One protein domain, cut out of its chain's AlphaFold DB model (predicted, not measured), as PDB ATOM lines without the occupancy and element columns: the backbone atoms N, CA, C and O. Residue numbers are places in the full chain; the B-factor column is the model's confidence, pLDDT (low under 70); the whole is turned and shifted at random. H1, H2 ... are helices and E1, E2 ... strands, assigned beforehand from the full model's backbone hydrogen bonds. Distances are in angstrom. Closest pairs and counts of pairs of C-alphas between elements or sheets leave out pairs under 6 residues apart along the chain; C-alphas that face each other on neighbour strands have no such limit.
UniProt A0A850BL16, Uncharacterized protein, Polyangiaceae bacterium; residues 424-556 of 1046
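What this domain is: This is residues 424 to 556 of the 1046 residues of an uncharacterized protein of Polyangiaceae bacterium (UniProt A0A850BL16). Three sheets are stacked: the sheet E3 E4 E6 E5 is the middle layer, the hairpin E1 E2 lies over part of one of its faces, and the sheet E7 E8 E9 E10 lies partly face to face with the other, its strands crossed at 52 degrees. Two very short helices, H1 and H2, only graze the middle sheet. The printed part has 133 residues, in the order E1 E2 H1 E3 E4 H2 E5 E6 E7 E8 E9 E10; E3 E4 E6 E5 is mixed, the other two sheets antiparallel. The class is mostly strand, with 58 residues, under half, in named elements; the whole is compact, with a radius of gyration of the C-alphas of 14.2 A and spans of 43 by 30 by 28 A.

Where its parts are: Find C-alpha 434 at (116.174, -20.110, -49.427), where E1 begins; it runs to residue 438, 13.3 A. E2, residues 444 to 448, is also 13.3 A. After H1, residues 451 to 454, C-alpha 457 at (126.090, -22.558, -52.113) begins E3, which runs 17.0 A to residue 463. E4, residues 467 to 472, spans 16.6 A. Then come H2, residues 481 to 484, E5, residues 485 to 488, and E6, residues 491 to 495. Further on are E7, residues 520 to 522, E8, residues 528 to 533, 14.8 A, and E9, residues 541 to 546, 15.4 A. E10, residues 552 to 554, ends at (138.902, -37.044, -47.237).

How they stand to each other: Start at the stack of sheets, three sheets face to face in turn. In the sheet E3 E4 E6 E5, look at N 461 and O 469, 2.8 A, for antiparallel E3 and E4; N 470 and O 492, 2.8 A, for parallel E4 and E6; and N 486 and O 493, 2.9 A, for antiparallel E6 and E5, each within hydrogen-bond range. In the hairpin E1 and E2, N 435 and O 447 are 2.9 A apart; its closest C-alphas to E3 are Ala 437 and Pro 462, 5.8 A. E7 E8 E9 E10 is a meander, each strand the antiparallel neighbour of the one before: see N 521 and O 529, 2.9 A, N 530 and O 544, 3.0 A, and N 545 and O 553, 2.8 A. The closest C-alphas of E3 and E7 are Ile 461 and Arg 521, 6.2 A. H1 and H2 are too short for an O i to N i+4 pair; of one O i to N i+3 pair each, H1 has 0 and H2 has 1 within range.

The domain as a whole: The farthest C-alphas, Ser 442 and Thr 536, are 43.2 A apart. The printed part has no cut. The link E6 to E7, residues 496 to 519, is long. Confidence is low, under 70, at residues 424 to 431, 507 to 513 and 538; the mean pLDDT of the printed part is 86.2.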
ATOM      1  N   PRO A 424     131.907 -15.980 -67.423       43.38
ATOM      2  CA  PRO A 424     131.362 -17.020 -68.314       43.38
ATOM      3  C   PRO A 424     131.729 -18.476 -67.937       43.38
ATOM      4  O   PRO A 424     131.596 -19.384 -68.751       43.38
ATOM      5  N   GLN A 425     132.190 -18.720 -66.707       45.00
ATOM      6  CA  GLN A 425     132.614 -20.023 -66.183       45.00
ATOM      7  C   GLN A 425     131.831 -20.469 -64.933       45.00
ATOM      8  O   GLN A 425     132.252 -21.414 -64.266       45.00
ATOM      9  N   ASN A 426     130.728 -19.798 -64.570       45.19
ATOM     10  CA  ASN A 426     130.067 -20.032 -63.282       45.19
ATOM     11  C   ASN A 426     128.568 -20.449 -63.330       45.19
ATOM     12  O   ASN A 426     127.698 -19.673 -62.932       45.19
ATOM     13  N   PRO A 427     128.232 -21.685 -63.763       46.78
ATOM     14  CA  PRO A 427     126.905 -22.292 -63.572       46.78
ATOM     15  C   PRO A 427     126.773 -23.202 -62.316       46.78
ATOM     16  O   PRO A 427     126.844 -24.419 -62.432       46.78
ATOM     17  N   SER A 428     126.640 -22.666 -61.082       46.12
ATOM     18  CA  SER A 428     126.301 -23.504 -59.896       46.12
ATOM     19  C   SER A 428     124.900 -24.118 -60.010       46.12
ATOM     20  O   SER A 428     124.002 -23.434 -60.488       46.12
ATOM     21  N   THR A 429     124.690 -25.359 -59.560       47.94
ATOM     22  CA  THR A 429     123.438 -26.128 -59.736       47.94
ATOM     23  C   THR A 429     122.537 -26.207 -58.495       47.94
ATOM     24  O   THR A 429     121.521 -26.886 -58.542       47.94
ATOM     25  N   GLN A 430     122.829 -25.492 -57.398       52.31
ATOM     26  CA  GLN A 430     121.977 -25.475 -56.190       52.31
ATOM     27  C   GLN A 430     121.638 -24.050 -55.707       52.31
ATOM     28  O   GLN A 430     121.839 -23.697 -54.553       52.31
ATOM     29  N   ARG A 431     121.135 -23.190 -56.602       63.31
ATOM     30  CA  ARG A 431     121.100 -21.715 -56.443       63.31
ATOM     31  C   ARG A 431     119.962 -21.123 -55.602       63.31
ATOM     32  O   ARG A 431     119.687 -19.928 -55.729       63.31
ATOM     33  N   SER A 432     119.259 -21.900 -54.779       75.19
ATOM     34  CA  SER A 432     118.250 -21.270 -53.924       75.19
ATOM     35  C   SER A 432     118.919 -20.646 -52.701       75.19
ATOM     36  O   SER A 432     119.503 -21.343 -51.873       75.19
ATOM     37  N   ALA A 433     118.785 -19.324 -52.571       87.44
ATOM     38  CA  ALA A 433     119.148 -18.598 -51.354       87.44
ATOM     39  C   ALA A 433     118.257 -18.987 -50.159       87.44
ATOM     40  O   ALA A 433     118.602 -18.684 -49.019       87.44
ATOM     41  N   ALA A 434     117.115 -19.629 -50.426       91.94
ATOM     42  CA  ALA A 434     116.174 -20.110 -49.427       91.94
ATOM     43  C   ALA A 434     116.112 -21.643 -49.402       91.94
ATOM     44  O   ALA A 434     116.172 -22.296 -50.446       91.94
ATOM     45  N   PHE A 435     115.939 -22.208 -48.215       95.06
ATOM     46  CA  PHE A 435     115.744 -23.638 -48.020       95.06
ATOM     47  C   PHE A 435     114.664 -23.880 -46.977       95.06
ATOM     48  O   PHE A 435     114.746 -23.380 -45.855       95.06
ATOM     49  N   CYS A 436     113.654 -24.658 -47.342       97.06
ATOM     50  CA  CYS A 436     112.526 -24.963 -46.481       97.06
ATOM     51  C   CYS A 436     112.721 -26.338 -45.834       97.06
ATOM     52  O   CYS A 436     112.593 -27.367 -46.497       97.06
ATOM     53  N   ALA A 437     113.039 -26.371 -44.541       97.62
ATOM     54  CA  ALA A 437     113.313 -27.598 -43.798       97.62
ATOM     55  C   ALA A 437     112.079 -28.078 -43.026       97.62
ATOM     56  O   ALA A 437     111.406 -27.311 -42.334       97.62
ATOM     57  N   ARG A 438     111.795 -29.377 -43.098       97.50
ATOM     58  CA  ARG A 438     110.653 -29.990 -42.421       97.50
ATOM     59  C   ARG A 438     110.899 -30.099 -40.915       97.50
ATOM     60  O   ARG A 438     111.840 -30.766 -40.486       97.50
ATOM     61  N   LYS A 439     110.020 -29.510 -40.099       96.62
ATOM     62  CA  LYS A 439     110.013 -29.684 -38.633       96.62
ATOM     63  C   LYS A 439     109.025 -30.760 -38.194       96.62
ATOM     64  O   LYS A 439     109.346 -31.579 -37.337       96.62
ATOM     65  N   SER A 440     107.836 -30.766 -38.788       94.75
ATOM     66  CA  SER A 440     106.792 -31.774 -38.592       94.75
ATOM     67  C   SER A 440     105.940 -31.902 -39.862       94.75
ATOM     68  O   SER A 440     106.219 -31.244 -40.860       94.75
ATOM     69  N   ARG A 441     104.880 -32.720 -39.833       92.69
ATOM     70  CA  ARG A 441     103.957 -32.878 -40.976       92.69
ATOM     71  C   ARG A 441     103.278 -31.576 -41.405       92.69
ATOM     72  O   ARG A 441     102.970 -31.406 -42.574       92.69
ATOM     73  N   SER A 442     103.003 -30.680 -40.460       92.25
ATOM     74  CA  SER A 442     102.283 -29.426 -40.713       92.25
ATOM     75  C   SER A 442     103.161 -28.187 -40.574       92.25
ATOM     76  O   SER A 442     102.672 -27.079 -40.766       92.25
ATOM     77  N   GLU A 443     104.434 -28.347 -40.210       96.81
ATOM     78  CA  GLU A 443     105.320 -27.234 -39.879       96.81
ATOM     79  C   GLU A 443     106.651 -27.361 -40.619       96.81
ATOM     80  O   GLU A 443     107.357 -28.368 -40.507       96.81
ATOM     81  N   TRP A 444     106.996 -26.302 -41.344       97.69
ATOM     82  CA  TRP A 444     108.227 -26.171 -42.110       97.69
ATOM     83  C   TRP A 444     108.887 -24.835 -41.767       97.69
ATOM     84  O   TRP A 444     108.197 -23.833 -41.587       97.69
ATOM     85  N   ILE A 445     110.211 -24.831 -41.644       98.06
ATOM     86  CA  ILE A 445     111.002 -23.656 -41.274       98.06
ATOM     87  C   ILE A 445     111.815 -23.219 -42.485       98.06
ATOM     88  O   ILE A 445     112.591 -24.000 -43.036       98.06
ATOM     89  N   GLU A 446     111.644 -21.961 -42.883       97.56
ATOM     90  CA  GLU A 446     112.430 -21.355 -43.952       97.56
ATOM     91  C   GLU A 446     113.760 -20.830 -43.411       97.56
ATOM     92  O   GLU A 446     113.801 -20.077 -42.437       97.56
ATOM     93  N   HIS A 447     114.845 -21.186 -44.087       97.19
ATOM     94  CA  HIS A 447     116.183 -20.656 -43.851       97.19
ATOM     95  C   HIS A 447     116.609 -19.823 -45.048       97.19
ATOM     96  O   HIS A 447     116.333 -20.200 -46.186       97.19
ATOM     97  N   ARG A 448     117.306 -18.710 -44.803       94.56
ATOM     98  CA  ARG A 448     117.840 -17.844 -45.860       94.56
ATOM     99  C   ARG A 448     119.327 -17.593 -45.672       94.56
ATOM    100  O   ARG A 448     119.779 -17.301 -44.566       94.56
ATOM    101  N   LEU A 449     120.062 -17.685 -46.772       93.50
ATOM    102  CA  LEU A 449     121.453 -17.262 -46.866       93.50
ATOM    103  C   LEU A 449     121.555 -15.773 -47.170       93.50
ATOM    104  O   LEU A 449     120.688 -15.193 -47.826       93.50
ATOM    105  N   ASP A 450     122.672 -15.184 -46.752       90.50
ATOM    106  CA  ASP A 450     123.059 -13.875 -47.261       90.50
ATOM    107  C   ASP A 450     123.384 -13.967 -48.759       90.50
ATOM    108  O   ASP A 450     123.874 -15.005 -49.217       90.50
ATOM    109  N   PRO A 451     123.204 -12.879 -49.530       83.31
ATOM    110  CA  PRO A 451     123.479 -12.876 -50.967       83.31
ATOM    111  C   PRO A 451     124.890 -13.358 -51.350       83.31
ATOM    112  O   PRO A 451     125.055 -14.045 -52.359       83.31
ATOM    113  N   ALA A 452     125.903 -13.041 -50.533       83.31
ATOM    114  CA  ALA A 452     127.283 -13.467 -50.770       83.31
ATOM    115  C   ALA A 452     127.446 -14.997 -50.683       83.31
ATOM    116  O   ALA A 452     128.064 -15.601 -51.554       83.31
ATOM    117  N   ASP A 453     126.828 -15.633 -49.687       90.00
ATOM    118  CA  ASP A 453     126.874 -17.089 -49.511       90.00
ATOM    119  C   ASP A 453     125.982 -17.815 -50.517       90.00
ATOM    120  O   ASP A 453     126.374 -18.834 -51.084       90.00
ATOM    121  N   ALA A 454     124.797 -17.267 -50.795       86.38
ATOM    122  CA  ALA A 454     123.866 -17.815 -51.778       86.38
ATOM    123  C   ALA A 454     124.471 -17.892 -53.190       86.38
ATOM    124  O   ALA A 454     124.062 -18.723 -53.996       86.38
ATOM    125  N   THR A 455     125.469 -17.057 -53.491       79.81
ATOM    126  CA  THR A 455     126.195 -17.091 -54.769       79.81
ATOM    127  C   THR A 455     127.042 -18.361 -54.923       79.81
ATOM    128  O   THR A 455     127.263 -18.828 -56.041       79.81
ATOM    129  N   TYR A 456     127.500 -18.941 -53.810       85.19
ATOM    130  CA  TYR A 456     128.464 -20.043 -53.792       85.19
ATOM    131  C   TYR A 456     127.961 -21.287 -53.056       85.19
ATOM    132  O   TYR A 456     128.747 -22.196 -52.785       85.19
ATOM    133  N   VAL A 457     126.675 -21.356 -52.713       89.06
ATOM    134  CA  VAL A 457     126.090 -22.558 -52.113       89.06
ATOM    135  C   VAL A 457     126.189 -23.735 -53.093       89.06
ATOM    136  O   VAL A 457     125.924 -23.607 -54.293       89.06
ATOM    137  N   ILE A 458     126.633 -24.875 -52.567       88.12
ATOM    138  CA  ILE A 458     126.802 -26.132 -53.305       88.12
ATOM    139  C   ILE A 458     125.975 -27.278 -52.723       88.12
ATOM    140  O   ILE A 458     125.776 -28.266 -53.425       88.12
ATOM    141  N   ALA A 459     125.545 -27.176 -51.460       91.69
ATOM    142  CA  ALA A 459     124.693 -28.167 -50.813       91.69
ATOM    143  C   ALA A 459     123.803 -27.559 -49.723       91.69
ATOM    144  O   ALA A 459     124.255 -26.720 -48.943       91.69
ATOM    145  N   TRP A 460     122.573 -28.059 -49.613       95.00
ATOM    146  CA  TRP A 460     121.718 -27.897 -48.436       95.00
ATOM    147  C   TRP A 460     121.530 -29.243 -47.731       95.00
ATOM    148  O   TRP A 460     121.315 -30.262 -48.382       95.00
ATOM    149  N   ILE A 461     121.598 -29.248 -46.399       97.25
ATOM    150  CA  ILE A 461     121.480 -30.452 -45.570       97.25
ATOM    151  C   ILE A 461     120.402 -30.204 -44.510       97.25
ATOM    152  O   ILE A 461     120.603 -29.365 -43.624       97.25
ATOM    153  N   PRO A 462     119.245 -30.883 -44.566       97.50
ATOM    154  CA  PRO A 462     118.214 -30.713 -43.550       97.50
ATOM    155  C   PRO A 462     118.654 -31.341 -42.221       97.50
ATOM    156  O   PRO A 462     119.378 -32.332 -42.187       97.50
ATOM    157  N   ARG A 463     118.186 -30.781 -41.103       97.31
ATOM    158  CA  ARG A 463     118.385 -31.323 -39.753       97.31
ATOM    159  C   ARG A 463     117.040 -31.573 -39.066       97.31
ATOM    160  O   ARG A 463     116.051 -30.912 -39.394       97.31
ATOM    161  N   PRO A 464     116.992 -32.474 -38.068       95.12
ATOM    162  CA  PRO A 464     115.797 -32.671 -37.256       95.12
ATOM    163  C   PRO A 464     115.261 -31.361 -36.664       95.12
ATOM    164  O   PRO A 464     116.013 -30.420 -36.408       95.12
ATOM    165  N   SER A 465     113.956 -31.323 -36.388       94.62
ATOM    166  CA  SER A 465     113.250 -30.144 -35.849       94.62
ATOM    167  C   SER A 465     113.264 -28.910 -36.765       94.62
ATOM    168  O   SER A 465     113.070 -27.795 -36.288       94.62
ATOM    169  N   GLY A 466     113.471 -29.101 -38.074       96.50
ATOM    170  CA  GLY A 466     113.468 -28.032 -39.073       96.50
ATOM    171  C   GLY A 466     114.741 -27.191 -39.098       96.50
ATOM    172  O   GLY A 466     114.703 -26.074 -39.595       96.50
ATOM    173  N   GLY A 467     115.861 -27.685 -38.561       97.88
ATOM    174  CA  GLY A 467     117.164 -27.042 -38.752       97.88
ATOM    175  C   GLY A 467     117.732 -27.283 -40.154       97.88
ATOM    176  O   GLY A 467     117.252 -28.150 -40.886       97.88
ATOM    177  N   ALA A 468     118.787 -26.556 -40.516       97.88
ATOM    178  CA  ALA A 468     119.477 -26.749 -41.790       97.88
ATOM    179  C   ALA A 468     120.972 -26.425 -41.695       97.88
ATOM    180  O   ALA A 468     121.407 -25.636 -40.852       97.88
ATOM    181  N   VAL A 469     121.755 -27.025 -42.588       98.19
ATOM    182  CA  VAL A 469     123.133 -26.633 -42.873       98.19
ATOM    183  C   VAL A 469     123.243 -26.241 -44.341       98.19
ATOM    184  O   VAL A 469     122.785 -26.979 -45.211       98.19
ATOM    185  N   ALA A 470     123.864 -25.101 -44.615       96.56
ATOM    186  CA  ALA A 470     124.262 -24.697 -45.955       96.56
ATOM    187  C   ALA A 470     125.765 -24.909 -46.127       96.56
ATOM    188  O   ALA A 470     126.554 -24.407 -45.325       96.56
ATOM    189  N   LEU A 471     126.156 -25.623 -47.179       95.25
ATOM    190  CA  LEU A 471     127.546 -25.783 -47.578       95.25
ATOM    191  C   LEU A 471     127.857 -24.834 -48.733       95.25
ATOM    192  O   LEU A 471     127.243 -24.911 -49.797       95.25
ATOM    193  N   VAL A 472     128.823 -23.949 -48.521       93.75
ATOM    194  CA  VAL A 472     129.183 -22.859 -49.428       93.75
ATOM    195  C   VAL A 472     130.631 -23.050 -49.866       93.75
ATOM    196  O   VAL A 472     131.509 -23.252 -49.032       93.75
ATOM    197  N   ALA A 473     130.895 -22.994 -51.168       90.94
ATOM    198  CA  ALA A 473     132.228 -23.184 -51.733       90.94
ATOM    199  C   ALA A 473     132.723 -21.922 -52.460       90.94
ATOM    200  O   ALA A 473     132.738 -21.893 -53.701       90.94
ATOM    201  N   PRO A 474     133.102 -20.854 -51.729       88.62
ATOM    202  CA  PRO A 474     133.660 -19.663 -52.355       88.62
ATOM    203  C   PRO A 474     134.914 -19.997 -53.188       88.62
ATOM    204  O   PRO A 474     135.643 -20.955 -52.892       88.62
ATOM    205  N   PRO A 475     135.180 -19.227 -54.258       81.00
ATOM    206  CA  PRO A 475     136.404 -19.377 -55.031       81.00
ATOM    207  C   PRO A 475     137.625 -19.059 -54.158       81.00
ATOM    208  O   PRO A 475     137.608 -18.107 -53.386       81.00
ATOM    209  N   GLY A 476     138.693 -19.842 -54.307       76.81
ATOM    210  CA  GLY A 476     139.933 -19.665 -53.552       76.81
ATOM    211  C   GLY A 476     140.548 -20.989 -53.106       76.81
ATOM    212  O   GLY A 476     139.971 -22.061 -53.306       76.81
ATOM    213  N   THR A 477     141.741 -20.904 -52.519       72.06
ATOM    214  CA  THR A 477     142.512 -22.049 -52.003       72.06
ATOM    215  C   THR A 477     142.575 -22.094 -50.476       72.06
ATOM    216  O   THR A 477     142.974 -23.118 -49.934       72.06
ATOM    217  N   PHE A 478     142.189 -21.014 -49.783       79.06
ATOM    218  CA  PHE A 478     142.249 -20.899 -48.323       79.06
ATOM    219  C   PHE A 478     141.077 -20.072 -47.780       79.06
ATOM    220  O   PHE A 478     140.617 -19.145 -48.445       79.06
ATOM    221  N   LEU A 479     140.630 -20.419 -46.573       85.94
ATOM    222  CA  LEU A 479     139.691 -19.658 -45.748       85.94
ATOM    223  C   LEU A 479     140.223 -19.609 -44.316       85.94
ATOM    224  O   LEU A 479     140.715 -20.629 -43.808       85.94
ATOM    225  N   ASP A 480     140.079 -18.459 -43.667       87.25
ATOM    226  CA  ASP A 480     140.409 -18.308 -42.253       87.25
ATOM    227  C   ASP A 480     139.419 -19.095 -41.386       87.25
ATOM    228  O   ASP A 480     138.225 -19.168 -41.680       87.25
ATOM    229  N   ASP A 481     139.893 -19.684 -40.283       85.69
ATOM    230  CA  ASP A 481     139.051 -20.523 -39.411       85.69
ATOM    231  C   ASP A 481     137.807 -19.788 -38.890       85.69
ATOM    232  O   ASP A 481     136.749 -20.398 -38.739       85.69
ATOM    233  N   ALA A 482     137.921 -18.480 -38.639       88.06
ATOM    234  CA  ALA A 482     136.814 -17.645 -38.178       88.06
ATOM    235  C   ALA A 482     135.713 -17.459 -39.242       88.06
ATOM    236  O   ALA A 482     134.575 -17.155 -38.898       88.06
ATOM    237  N   GLU A 483     136.032 -17.657 -40.522       89.12
ATOM    238  CA  GLU A 483     135.103 -17.484 -41.644       89.12
ATOM    239  C   GLU A 483     134.401 -18.791 -42.042       89.12
ATOM    240  O   GLU A 483     133.381 -18.772 -42.741       89.12
ATOM    241  N   ARG A 484     134.925 -19.940 -41.591       93.31
ATOM    242  CA  ARG A 484     134.461 -21.272 -42.004       93.31
ATOM    243  C   ARG A 484     133.072 -21.615 -41.519       93.31
ATOM    244  O   ARG A 484     132.350 -22.301 -42.231       93.31
ATOM    245  N   VAL A 485     132.700 -21.205 -40.313       96.69
ATOM    246  CA  VAL A 485     131.430 -21.611 -39.707       96.69
ATOM    247  C   VAL A 485     130.725 -20.401 -39.136       96.69
ATOM    248  O   VAL A 485     131.303 -19.627 -38.381       96.69
ATOM    249  N   LEU A 486     129.452 -20.261 -39.489       96.62
ATOM    250  CA  LEU A 486     128.571 -19.247 -38.940       96.62
ATOM    251  C   LEU A 486     127.238 -19.879 -38.544       96.62
ATOM    252  O   LEU A 486     126.482 -20.337 -39.401       96.62
ATOM    253  N   ASP A 487     126.939 -19.862 -37.250       95.88
ATOM    254  CA  ASP A 487     125.660 -20.318 -36.712       95.88
ATOM    255  C   ASP A 487     124.668 -19.149 -36.602       95.88
ATOM    256  O   ASP A 487     124.968 -18.092 -36.047       95.88
ATOM    257  N   ARG A 488     123.463 -19.345 -37.140       95.19
ATOM    258  CA  ARG A 488     122.346 -18.391 -37.164       95.19
ATOM    259  C   ARG A 488     121.080 -19.081 -36.669       95.19
ATOM    260  O   ARG A 488     120.202 -19.461 -37.444       95.19
ATOM    261  N   GLY A 489     121.002 -19.278 -35.355       94.69
ATOM    262  CA  GLY A 489     119.905 -20.022 -34.739       94.69
ATOM    263  C   GLY A 489     119.874 -21.471 -35.235       94.69
ATOM    264  O   GLY A 489     120.793 -22.238 -34.974       94.69
ATOM    265  N   SER A 490     118.814 -21.850 -35.948       95.88
ATOM    266  CA  SER A 490     118.634 -23.195 -36.519       95.88
ATOM    267  C   SER A 490     119.340 -23.423 -37.865       95.88
ATOM    268  O   SER A 490     119.350 -24.559 -38.347       95.88
ATOM    269  N   LEU A 491     119.911 -22.371 -38.465       97.69
ATOM    270  CA  LEU A 491     120.726 -22.443 -39.676       97.69
ATOM    271  C   LEU A 491     122.210 -22.436 -39.310       97.69
ATOM    272  O   LEU A 491     122.664 -21.550 -38.592       97.69
ATOM    273  N   ARG A 492     122.981 -23.359 -39.878       97.81
ATOM    274  CA  ARG A 492     124.447 -23.329 -39.845       97.81
ATOM    275  C   ARG A 492     125.000 -23.152 -41.251       97.81
ATOM    276  O   ARG A 492     124.620 -23.885 -42.156       97.81
ATOM    277  N   VAL A 493     125.905 -22.204 -41.445       97.56
ATOM    278  CA  VAL A 493     126.587 -21.976 -42.724       97.56
ATOM    279  C   VAL A 493     128.021 -22.465 -42.593       97.56
ATOM    280  O   VAL A 493     128.736 -22.025 -41.695       97.56
ATOM    281  N   VAL A 494     128.432 -23.377 -43.472       97.38
ATOM    282  CA  VAL A 494     129.789 -23.929 -43.523       97.38
ATOM    283  C   VAL A 494     130.429 -23.564 -44.855       97.38
ATOM    284  O   VAL A 494     129.888 -23.883 -45.911       97.38
ATOM    285  N   ARG A 495     131.581 -22.897 -44.810       95.88
ATOM    286  CA  ARG A 495     132.341 -22.437 -45.973       95.88
ATOM    287  C   ARG A 495     133.589 -23.290 -46.171       95.88
ATOM    288  O   ARG A 495     134.335 -23.531 -45.225       95.88
ATOM    289  N   LEU A 496     133.819 -23.708 -47.411       93.06
ATOM    290  CA  LEU A 496     134.987 -24.471 -47.848       93.06
ATOM    291  C   LEU A 496     135.663 -23.744 -49.009       93.06
ATOM    292  O   LEU A 496     134.993 -23.421 -49.987       93.06
ATOM    293  N   ALA A 497     136.976 -23.522 -48.969       87.06
ATOM    294  CA  ALA A 497     137.640 -23.002 -50.161       87.06
ATOM    295  C   ALA A 497     137.599 -24.082 -51.254       87.06
ATOM    296  O   ALA A 497     137.966 -25.234 -51.030       87.06
ATOM    297  N   ARG A 498     137.124 -23.727 -52.452       83.19
ATOM    298  CA  ARG A 498     136.880 -24.698 -53.535       83.19
ATOM    299  C   ARG A 498     138.109 -25.543 -53.903       83.19
ATOM    300  O   ARG A 498     137.956 -26.714 -54.257       83.19
ATOM    301  N   SER A 499     139.286 -24.932 -53.847       77.62
ATOM    302  CA  SER A 499     140.569 -25.553 -54.182       77.62
ATOM    303  C   SER A 499     141.428 -25.812 -52.941       77.62
ATOM    304  O   SER A 499     142.648 -25.904 -53.054       77.62
ATOM    305  N   GLU A 500     140.820 -25.854 -51.752       82.00
ATOM    306  CA  GLU A 500     141.508 -26.178 -50.502       82.00
ATOM    307  C   GLU A 500     141.827 -27.679 -50.444       82.00
ATOM    308  O   GLU A 500     140.896 -28.487 -50.394       82.00
ATOM    309  N   PRO A 501     143.108 -28.095 -50.398       70.56
ATOM    310  CA  PRO A 501     143.456 -29.502 -50.241       70.56
ATOM    311  C   PRO A 501     142.848 -30.084 -48.952       70.56
ATOM    312  O   PRO A 501     142.924 -29.441 -47.906       70.56
ATOM    313  N   PRO A 502     142.283 -31.305 -48.980       75.38
ATOM    314  CA  PRO A 502     142.335 -32.296 -50.064       75.38
ATOM    315  C   PRO A 502     141.212 -32.186 -51.118       75.38
ATOM    316  O   PRO A 502     141.066 -33.090 -51.944       75.38
ATOM    317  N   LEU A 503     140.393 -31.130 -51.093       79.06
ATOM    318  CA  LEU A 503     139.278 -30.939 -52.018       79.06
ATOM    319  C   LEU A 503     139.742 -30.350 -53.357       79.06
ATOM    320  O   LEU A 503     140.614 -29.489 -53.436       79.06
ATOM    321  N   ALA A 504     139.092 -30.802 -54.421       80.19
ATOM    322  CA  ALA A 504     139.177 -30.211 -55.748       80.19
ATOM    323  C   ALA A 504     137.784 -30.282 -56.366       80.19
ATOM    324  O   ALA A 504     137.473 -31.191 -57.140       80.19
ATOM    325  N   LEU A 505     136.897 -29.389 -55.922       82.19
ATOM    326  CA  LEU A 505     135.521 -29.383 -56.411       82.19
ATOM    327  C   LEU A 505     135.522 -28.902 -57.871       82.19
ATOM    328  O   LEU A 505     136.252 -27.957 -58.195       82.19
ATOM    329  N   PRO A 506     134.726 -29.514 -58.766       74.19
ATOM    330  CA  PRO A 506     134.660 -29.077 -60.152       74.19
ATOM    331  C   PRO A 506     134.261 -27.605 -60.258       74.19
ATOM    332  O   PRO A 506     133.583 -27.074 -59.365       74.19
ATOM    333  N   PRO A 507     134.653 -26.930 -61.359       65.50
ATOM    334  CA  PRO A 507     134.045 -25.659 -61.682       65.50
ATOM    335  C   PRO A 507     132.531 -25.851 -61.721       65.50
ATOM    336  O   PRO A 507     132.012 -26.932 -62.005       65.50
ATOM    337  N   TYR A 508     131.836 -24.775 -61.394       61.88
ATOM    338  CA  TYR A 508     130.394 -24.708 -61.493       61.88
ATOM    339  C   TYR A 508     129.994 -25.187 -62.902       61.88
ATOM    340  O   TYR A 508     130.537 -24.705 -63.893       61.88
ATOM    341  N   GLY A 509     129.164 -26.222 -62.994       52.34
ATOM    342  CA  GLY A 509     128.901 -26.964 -64.223       52.34
ATOM    343  C   GLY A 509     127.516 -27.588 -64.173       52.34
ATOM    344  O   GLY A 509     127.092 -28.045 -63.115       52.34
ATOM    345  N   ALA A 510     126.824 -27.621 -65.312       47.12
ATOM    346  CA  ALA A 510     125.520 -28.260 -65.440       47.12
ATOM    347  C   ALA A 510     125.660 -29.786 -65.299       47.12
ATOM    348  O   ALA A 510     125.922 -30.491 -66.272       47.12
ATOM    349  N   ARG A 511     125.521 -30.305 -64.075       54.72
ATOM    350  CA  ARG A 511     125.066 -31.688 -63.886       54.72
ATOM    351  C   ARG A 511     123.581 -31.756 -64.243       54.72
ATOM    352  O   ARG A 511     122.879 -30.750 -64.145       54.72
ATOM    353  N   SER A 512     123.117 -32.927 -64.672       54.66
ATOM    354  CA  SER A 512     121.682 -33.206 -64.720       54.66
ATOM    355  C   SER A 512     121.098 -32.983 -63.327       54.66
ATOM    356  O   SER A 512     121.693 -33.448 -62.357       54.66
ATOM    357  N   ALA A 513     119.985 -32.258 -63.235       62.91
ATOM    358  CA  ALA A 513     119.288 -32.065 -61.974       62.91
ATOM    359  C   ALA A 513     118.773 -33.406 -61.446       62.91
ATOM    360  O   ALA A 513     118.085 -34.134 -62.166       62.91
ATOM    361  N   ASP A 514     119.104 -33.715 -60.197       82.69
ATOM    362  CA  ASP A 514     118.557 -34.858 -59.483       82.69
ATOM    363  C   ASP A 514     117.368 -34.378 -58.648       82.69
ATOM    364  O   ASP A 514     117.483 -33.454 -57.848       82.69
ATOM    365  N   LEU A 515     116.217 -35.044 -58.755       90.56
ATOM    366  CA  LEU A 515     115.037 -34.711 -57.943       90.56
ATOM    367  C   LEU A 515     115.357 -34.622 -56.433       90.56
ATOM    368  O   LEU A 515     114.764 -33.822 -55.706       90.56
ATOM    369  N   LEU A 516     116.288 -35.453 -55.955       92.56
ATOM    370  CA  LEU A 516     116.570 -35.637 -54.537       92.56
ATOM    371  C   LEU A 516     118.069 -35.813 -54.247       92.56
ATOM    372  O   LEU A 516     118.649 -36.864 -54.519       92.56
ATOM    373  N   ALA A 517     118.660 -34.823 -53.581       92.38
ATOM    374  CA  ALA A 517     120.013 -34.871 -53.048       92.38
ATOM    375  C   ALA A 517     120.059 -35.652 -51.723       92.38
ATOM    376  O   ALA A 517     119.388 -35.309 -50.748       92.38
ATOM    377  N   ARG A 518     120.891 -36.697 -51.678       93.00
ATOM    378  CA  ARG A 518     121.103 -37.550 -50.487       93.00
ATOM    379  C   ARG A 518     122.546 -37.574 -50.004       93.00
ATOM    380  O   ARG A 518     122.875 -38.288 -49.069       93.00
ATOM    381  N   SER A 519     123.444 -36.888 -50.700       92.88
ATOM    382  CA  SER A 519     124.877 -37.153 -50.595       92.88
ATOM    383  C   SER A 519     125.485 -36.780 -49.245       92.88
ATOM    384  O   SER A 519     126.555 -37.291 -48.937       92.88
ATOM    385  N   LEU A 520     124.837 -35.925 -48.448       95.31
ATOM    386  CA  LEU A 520     125.398 -35.359 -47.224       95.31
ATOM    387  C   LEU A 520     124.444 -35.490 -46.036       95.31
ATOM    388  O   LEU A 520     123.221 -35.400 -46.172       95.31
ATOM    389  N   ARG A 521     125.028 -35.627 -44.847       95.62
ATOM    390  CA  ARG A 521     124.336 -35.631 -43.557       95.62
ATOM    391  C   ARG A 521     125.081 -34.751 -42.566       95.62
ATOM    392  O   ARG A 521     126.307 -34.726 -42.562       95.62
ATOM    393  N   ALA A 522     124.336 -34.051 -41.715       96.25
ATOM    394  CA  ALA A 522     124.885 -33.293 -40.597       96.25
ATOM    395  C   ALA A 522     124.543 -34.007 -39.286       96.25
ATOM    396  O   ALA A 522     123.373 -34.114 -38.917       96.25
ATOM    397  N   SER A 523     125.562 -34.483 -38.582       93.38
ATOM    398  CA  SER A 523     125.409 -35.156 -37.300       93.38
ATOM    399  C   SER A 523     124.904 -34.190 -36.211       93.38
ATOM    400  O   SER A 523     125.019 -32.962 -36.336       93.38
ATOM    401  N   PRO A 524     124.399 -34.713 -35.077       90.75
ATOM    402  CA  PRO A 524     124.046 -33.885 -33.925       90.75
ATOM    403  C   PRO A 524     125.216 -33.063 -33.361       90.75
ATOM    404  O   PRO A 524     124.976 -31.995 -32.804       90.75
ATOM    405  N   SER A 525     126.465 -33.527 -33.522       90.56
ATOM    406  CA  SER A 525     127.676 -32.813 -33.088       90.56
ATOM    407  C   SER A 525     128.100 -31.688 -34.040       90.56
ATOM    408  O   SER A 525     129.051 -30.963 -33.749       90.56
ATOM    409  N   GLY A 526     127.405 -31.516 -35.170       91.88
ATOM    410  CA  GLY A 526     127.762 -30.540 -36.196       91.88
ATOM    411  C   GLY A 526     128.869 -31.020 -37.137       91.88
ATOM    412  O   GLY A 526     129.398 -30.229 -37.913       91.88
ATOM    413  N   GLU A 527     129.231 -32.295 -37.111       96.56
ATOM    414  CA  GLU A 527     130.056 -32.877 -38.168       96.56
ATOM    415  C   GLU A 527     129.200 -33.091 -39.418       96.56
ATOM    416  O   GLU A 527     128.030 -33.460 -39.319       96.56
ATOM    417  N   ILE A 528     129.750 -32.823 -40.597       97.31
ATOM    418  CA  ILE A 528     129.101 -33.135 -41.871       97.31
ATOM    419  C   ILE A 528     129.860 -34.290 -42.495       97.31
ATOM    420  O   ILE A 528     131.068 -34.196 -42.682       97.31
ATOM    421  N   GLU A 529     129.164 -35.350 -42.870       96.44
ATOM    422  CA  GLU A 529     129.758 -36.476 -43.580       96.44
ATOM    423  C   GLU A 529     129.015 -36.748 -44.885       96.44
ATOM    424  O   GLU A 529     127.805 -36.523 -44.997       96.44
ATOM    425  N   GLY A 530     129.754 -37.228 -45.881       95.12
ATOM    426  CA  GLY A 530     129.167 -37.777 -47.089       95.12
ATOM    427  C   GLY A 530     129.981 -37.571 -48.346       95.12
ATOM    428  O   GLY A 530     131.204 -37.621 -48.316       95.12
ATOM    429  N   TRP A 531     129.294 -37.416 -49.471       94.31
ATOM    430  CA  TRP A 531     129.882 -37.475 -50.800       94.31
ATOM    431  C   TRP A 531     129.904 -36.096 -51.448       94.31
ATOM    432  O   TRP A 531     128.862 -35.456 -51.607       94.31
ATOM    433  N   LEU A 532     131.087 -35.655 -51.869       92.06
ATOM    434  CA  LEU A 532     131.257 -34.433 -52.650       92.06
ATOM    435  C   LEU A 532     131.808 -34.748 -54.041       92.06
ATOM    436  O   LEU A 532     132.593 -35.686 -54.198       92.06
ATOM    437  N   PRO A 533     131.428 -33.971 -55.066       88.19
ATOM    438  CA  PRO A 533     132.018 -34.105 -56.386       88.19
ATOM    439  C   PRO A 533     133.495 -33.692 -56.362       88.19
ATOM    440  O   PRO A 533     133.867 -32.746 -55.673       88.19
ATOM    441  N   SER A 534     134.336 -34.355 -57.152       85.31
ATOM    442  CA  SER A 534     135.759 -34.018 -57.260       85.31
ATOM    443  C   SER A 534     136.280 -34.179 -58.686       85.31
ATOM    444  O   SER A 534     135.805 -35.039 -59.416       85.31
ATOM    445  N   THR A 535     137.250 -33.357 -59.092       79.88
ATOM    446  CA  THR A 535     137.943 -33.465 -60.391       79.88
ATOM    447  C   THR A 535     139.219 -34.294 -60.341       79.88
ATOM    448  O   THR A 535     139.765 -34.625 -61.390       79.88
ATOM    449  N   THR A 536     139.717 -34.615 -59.147       75.56
ATOM    450  CA  THR A 536     141.009 -35.291 -58.964       75.56
ATOM    451  C   THR A 536     140.878 -36.784 -58.683       75.56
ATOM    452  O   THR A 536     141.891 -37.478 -58.687       75.56
ATOM    453  N   TYR A 537     139.658 -37.290 -58.469       76.94
ATOM    454  CA  TYR A 537     139.416 -38.681 -58.091       76.94
ATOM    455  C   TYR A 537     138.622 -39.461 -59.154       76.94
ATOM    456  O   TYR A 537     137.709 -38.909 -59.779       76.94
ATOM    457  N   PRO A 538     138.922 -40.759 -59.337       67.38
ATOM    458  CA  PRO A 538     138.155 -41.660 -60.194       67.38
ATOM    459  C   PRO A 538     136.666 -41.681 -59.819       67.38
ATOM    460  O   PRO A 538     136.311 -41.671 -58.644       67.38
ATOM    461  N   GLY A 539     135.775 -41.667 -60.815       72.00
ATOM    462  CA  GLY A 539     134.325 -41.572 -60.582       72.00
ATOM    463  C   GLY A 539     133.817 -40.178 -60.179       72.00
ATOM    464  O   GLY A 539     132.638 -40.022 -59.862       72.00
ATOM    465  N   ASN A 540     134.673 -39.151 -60.211       85.12
ATOM    466  CA  ASN A 540     134.334 -37.746 -59.953       85.12
ATOM    467  C   ASN A 540     133.640 -37.477 -58.600       85.12
ATOM    468  O   ASN A 540     132.859 -36.523 -58.485       85.12
ATOM    469  N   THR A 541     133.884 -38.322 -57.592       89.69
ATOM    470  CA  THR A 541     133.232 -38.274 -56.272       89.69
ATOM    471  C   THR A 541     134.222 -38.684 -55.180       89.69
ATOM    472  O   THR A 541     135.037 -39.576 -55.390       89.69
ATOM    473  N   ILE A 542     134.151 -38.048 -54.011       91.06
ATOM    474  CA  ILE A 542     134.969 -38.348 -52.827       91.06
ATOM    475  C   ILE A 542     134.106 -38.444 -51.576       91.06
ATOM    476  O   ILE A 542     133.120 -37.721 -51.449       91.06
ATOM    477  N   SER A 543     134.507 -39.308 -50.644       94.81
ATOM    478  CA  SER A 543     133.962 -39.313 -49.288       94.81
ATOM    479  C   SER A 543     134.689 -38.274 -48.435       94.81
ATOM    480  O   SER A 543     135.924 -38.236 -48.403       94.81
ATOM    481  N   VAL A 544     133.925 -37.433 -47.745       95.00
ATOM    482  CA  VAL A 544     134.434 -36.357 -46.902       95.00
ATOM    483  C   VAL A 544     133.803 -36.374 -45.520       95.00
ATOM    484  O   VAL A 544     132.648 -36.753 -45.331       95.00
ATOM    485  N   VAL A 545     134.581 -35.876 -44.569       96.50
ATOM    486  CA  VAL A 545     134.149 -35.441 -43.247       96.50
ATOM    487  C   VAL A 545     134.537 -33.982 -43.098       96.50
ATOM    488  O   VAL A 545     135.693 -33.629 -43.309       96.50
ATOM    489  N   ILE A 546     133.595 -33.134 -42.720       96.19
ATOM    490  CA  ILE A 546     133.832 -31.740 -42.377       96.19
ATOM    491  C   ILE A 546     133.527 -31.608 -40.894       96.19
ATOM    492  O   ILE A 546     132.389 -31.796 -40.464       96.19
ATOM    493  N   ASP A 547     134.553 -31.312 -40.105       95.31
ATOM    494  CA  ASP A 547     134.396 -31.228 -38.658       95.31
ATOM    495  C   ASP A 547     133.495 -30.050 -38.227       95.31
ATOM    496  O   ASP A 547     133.051 -29.213 -39.022       95.31
ATOM    497  N   HIS A 548     133.223 -29.956 -36.925       94.75
ATOM    498  CA  HIS A 548     132.409 -28.872 -36.367       94.75
ATOM    499  C   HIS A 548     132.989 -27.463 -36.634       94.75
ATOM    500  O   HIS A 548     132.253 -26.481 -36.518       94.75
ATOM    501  N   ARG A 549     134.266 -27.348 -37.032       94.88
ATOM    502  CA  ARG A 549     134.953 -26.094 -37.391       94.88
ATOM    503  C   ARG A 549     135.003 -25.841 -38.900       94.88
ATOM    504  O   ARG A 549     135.636 -24.882 -39.328       94.88
ATOM    505  N   GLY A 550     134.350 -26.669 -39.715       94.00
ATOM    506  CA  GLY A 550     134.310 -26.477 -41.162       94.00
ATOM    507  C   GLY A 550     135.585 -26.924 -41.879       94.00
ATOM    508  O   GLY A 550     135.850 -26.462 -42.989       94.00
ATOM    509  N   ARG A 551     136.408 -27.786 -41.265       92.94
ATOM    510  CA  ARG A 551     137.634 -28.292 -41.896       92.94
ATOM    511  C   ARG A 551     137.381 -29.640 -42.574       92.94
ATOM    512  O   ARG A 551     137.011 -30.593 -41.881       92.94
ATOM    513  N   PRO A 552     137.581 -29.746 -43.901       92.94
ATOM    514  CA  PRO A 552     137.338 -30.978 -44.632       92.94
ATOM    515  C   PRO A 552     138.497 -31.974 -44.479       92.94
ATOM    516  O   PRO A 552     139.673 -31.612 -44.480       92.94
ATOM    517  N   ARG A 553     138.162 -33.258 -44.407       92.69
ATOM    518  CA  ARG A 553     139.074 -34.403 -44.483       92.69
ATOM    519  C   ARG A 553     138.485 -35.419 -45.448       92.69
ATOM    520  O   ARG A 553     137.296 -35.714 -45.376       92.69
ATOM    521  N   VAL A 554     139.311 -35.957 -46.339       90.62
ATOM    522  CA  VAL A 554     138.902 -37.044 -47.237       90.62
ATOM    523  C   VAL A 554     139.092 -38.370 -46.514       90.62
ATOM    524  O   VAL A 554     140.141 -38.602 -45.909       90.62
ATOM    525  N   ARG A 555     138.072 -39.229 -46.558       92.31
ATOM    526  CA  ARG A 555     138.179 -40.603 -46.058       92.31
ATOM    527  C   ARG A 555     138.930 -41.461 -47.086       92.31
ATOM    528  O   ARG A 555     138.784 -41.231 -48.290       92.31
ATOM    529  N   PRO A 556     139.761 -42.419 -46.640       89.00
ATOM    530  CA  PRO A 556     140.512 -43.269 -47.554       89.00
ATOM    531  C   PRO A 556     139.561 -44.101 -48.422       89.00
ATOM    532  O   PRO A 556     138.584 -44.664 -47.932       89.00
TER     533      PRO A 556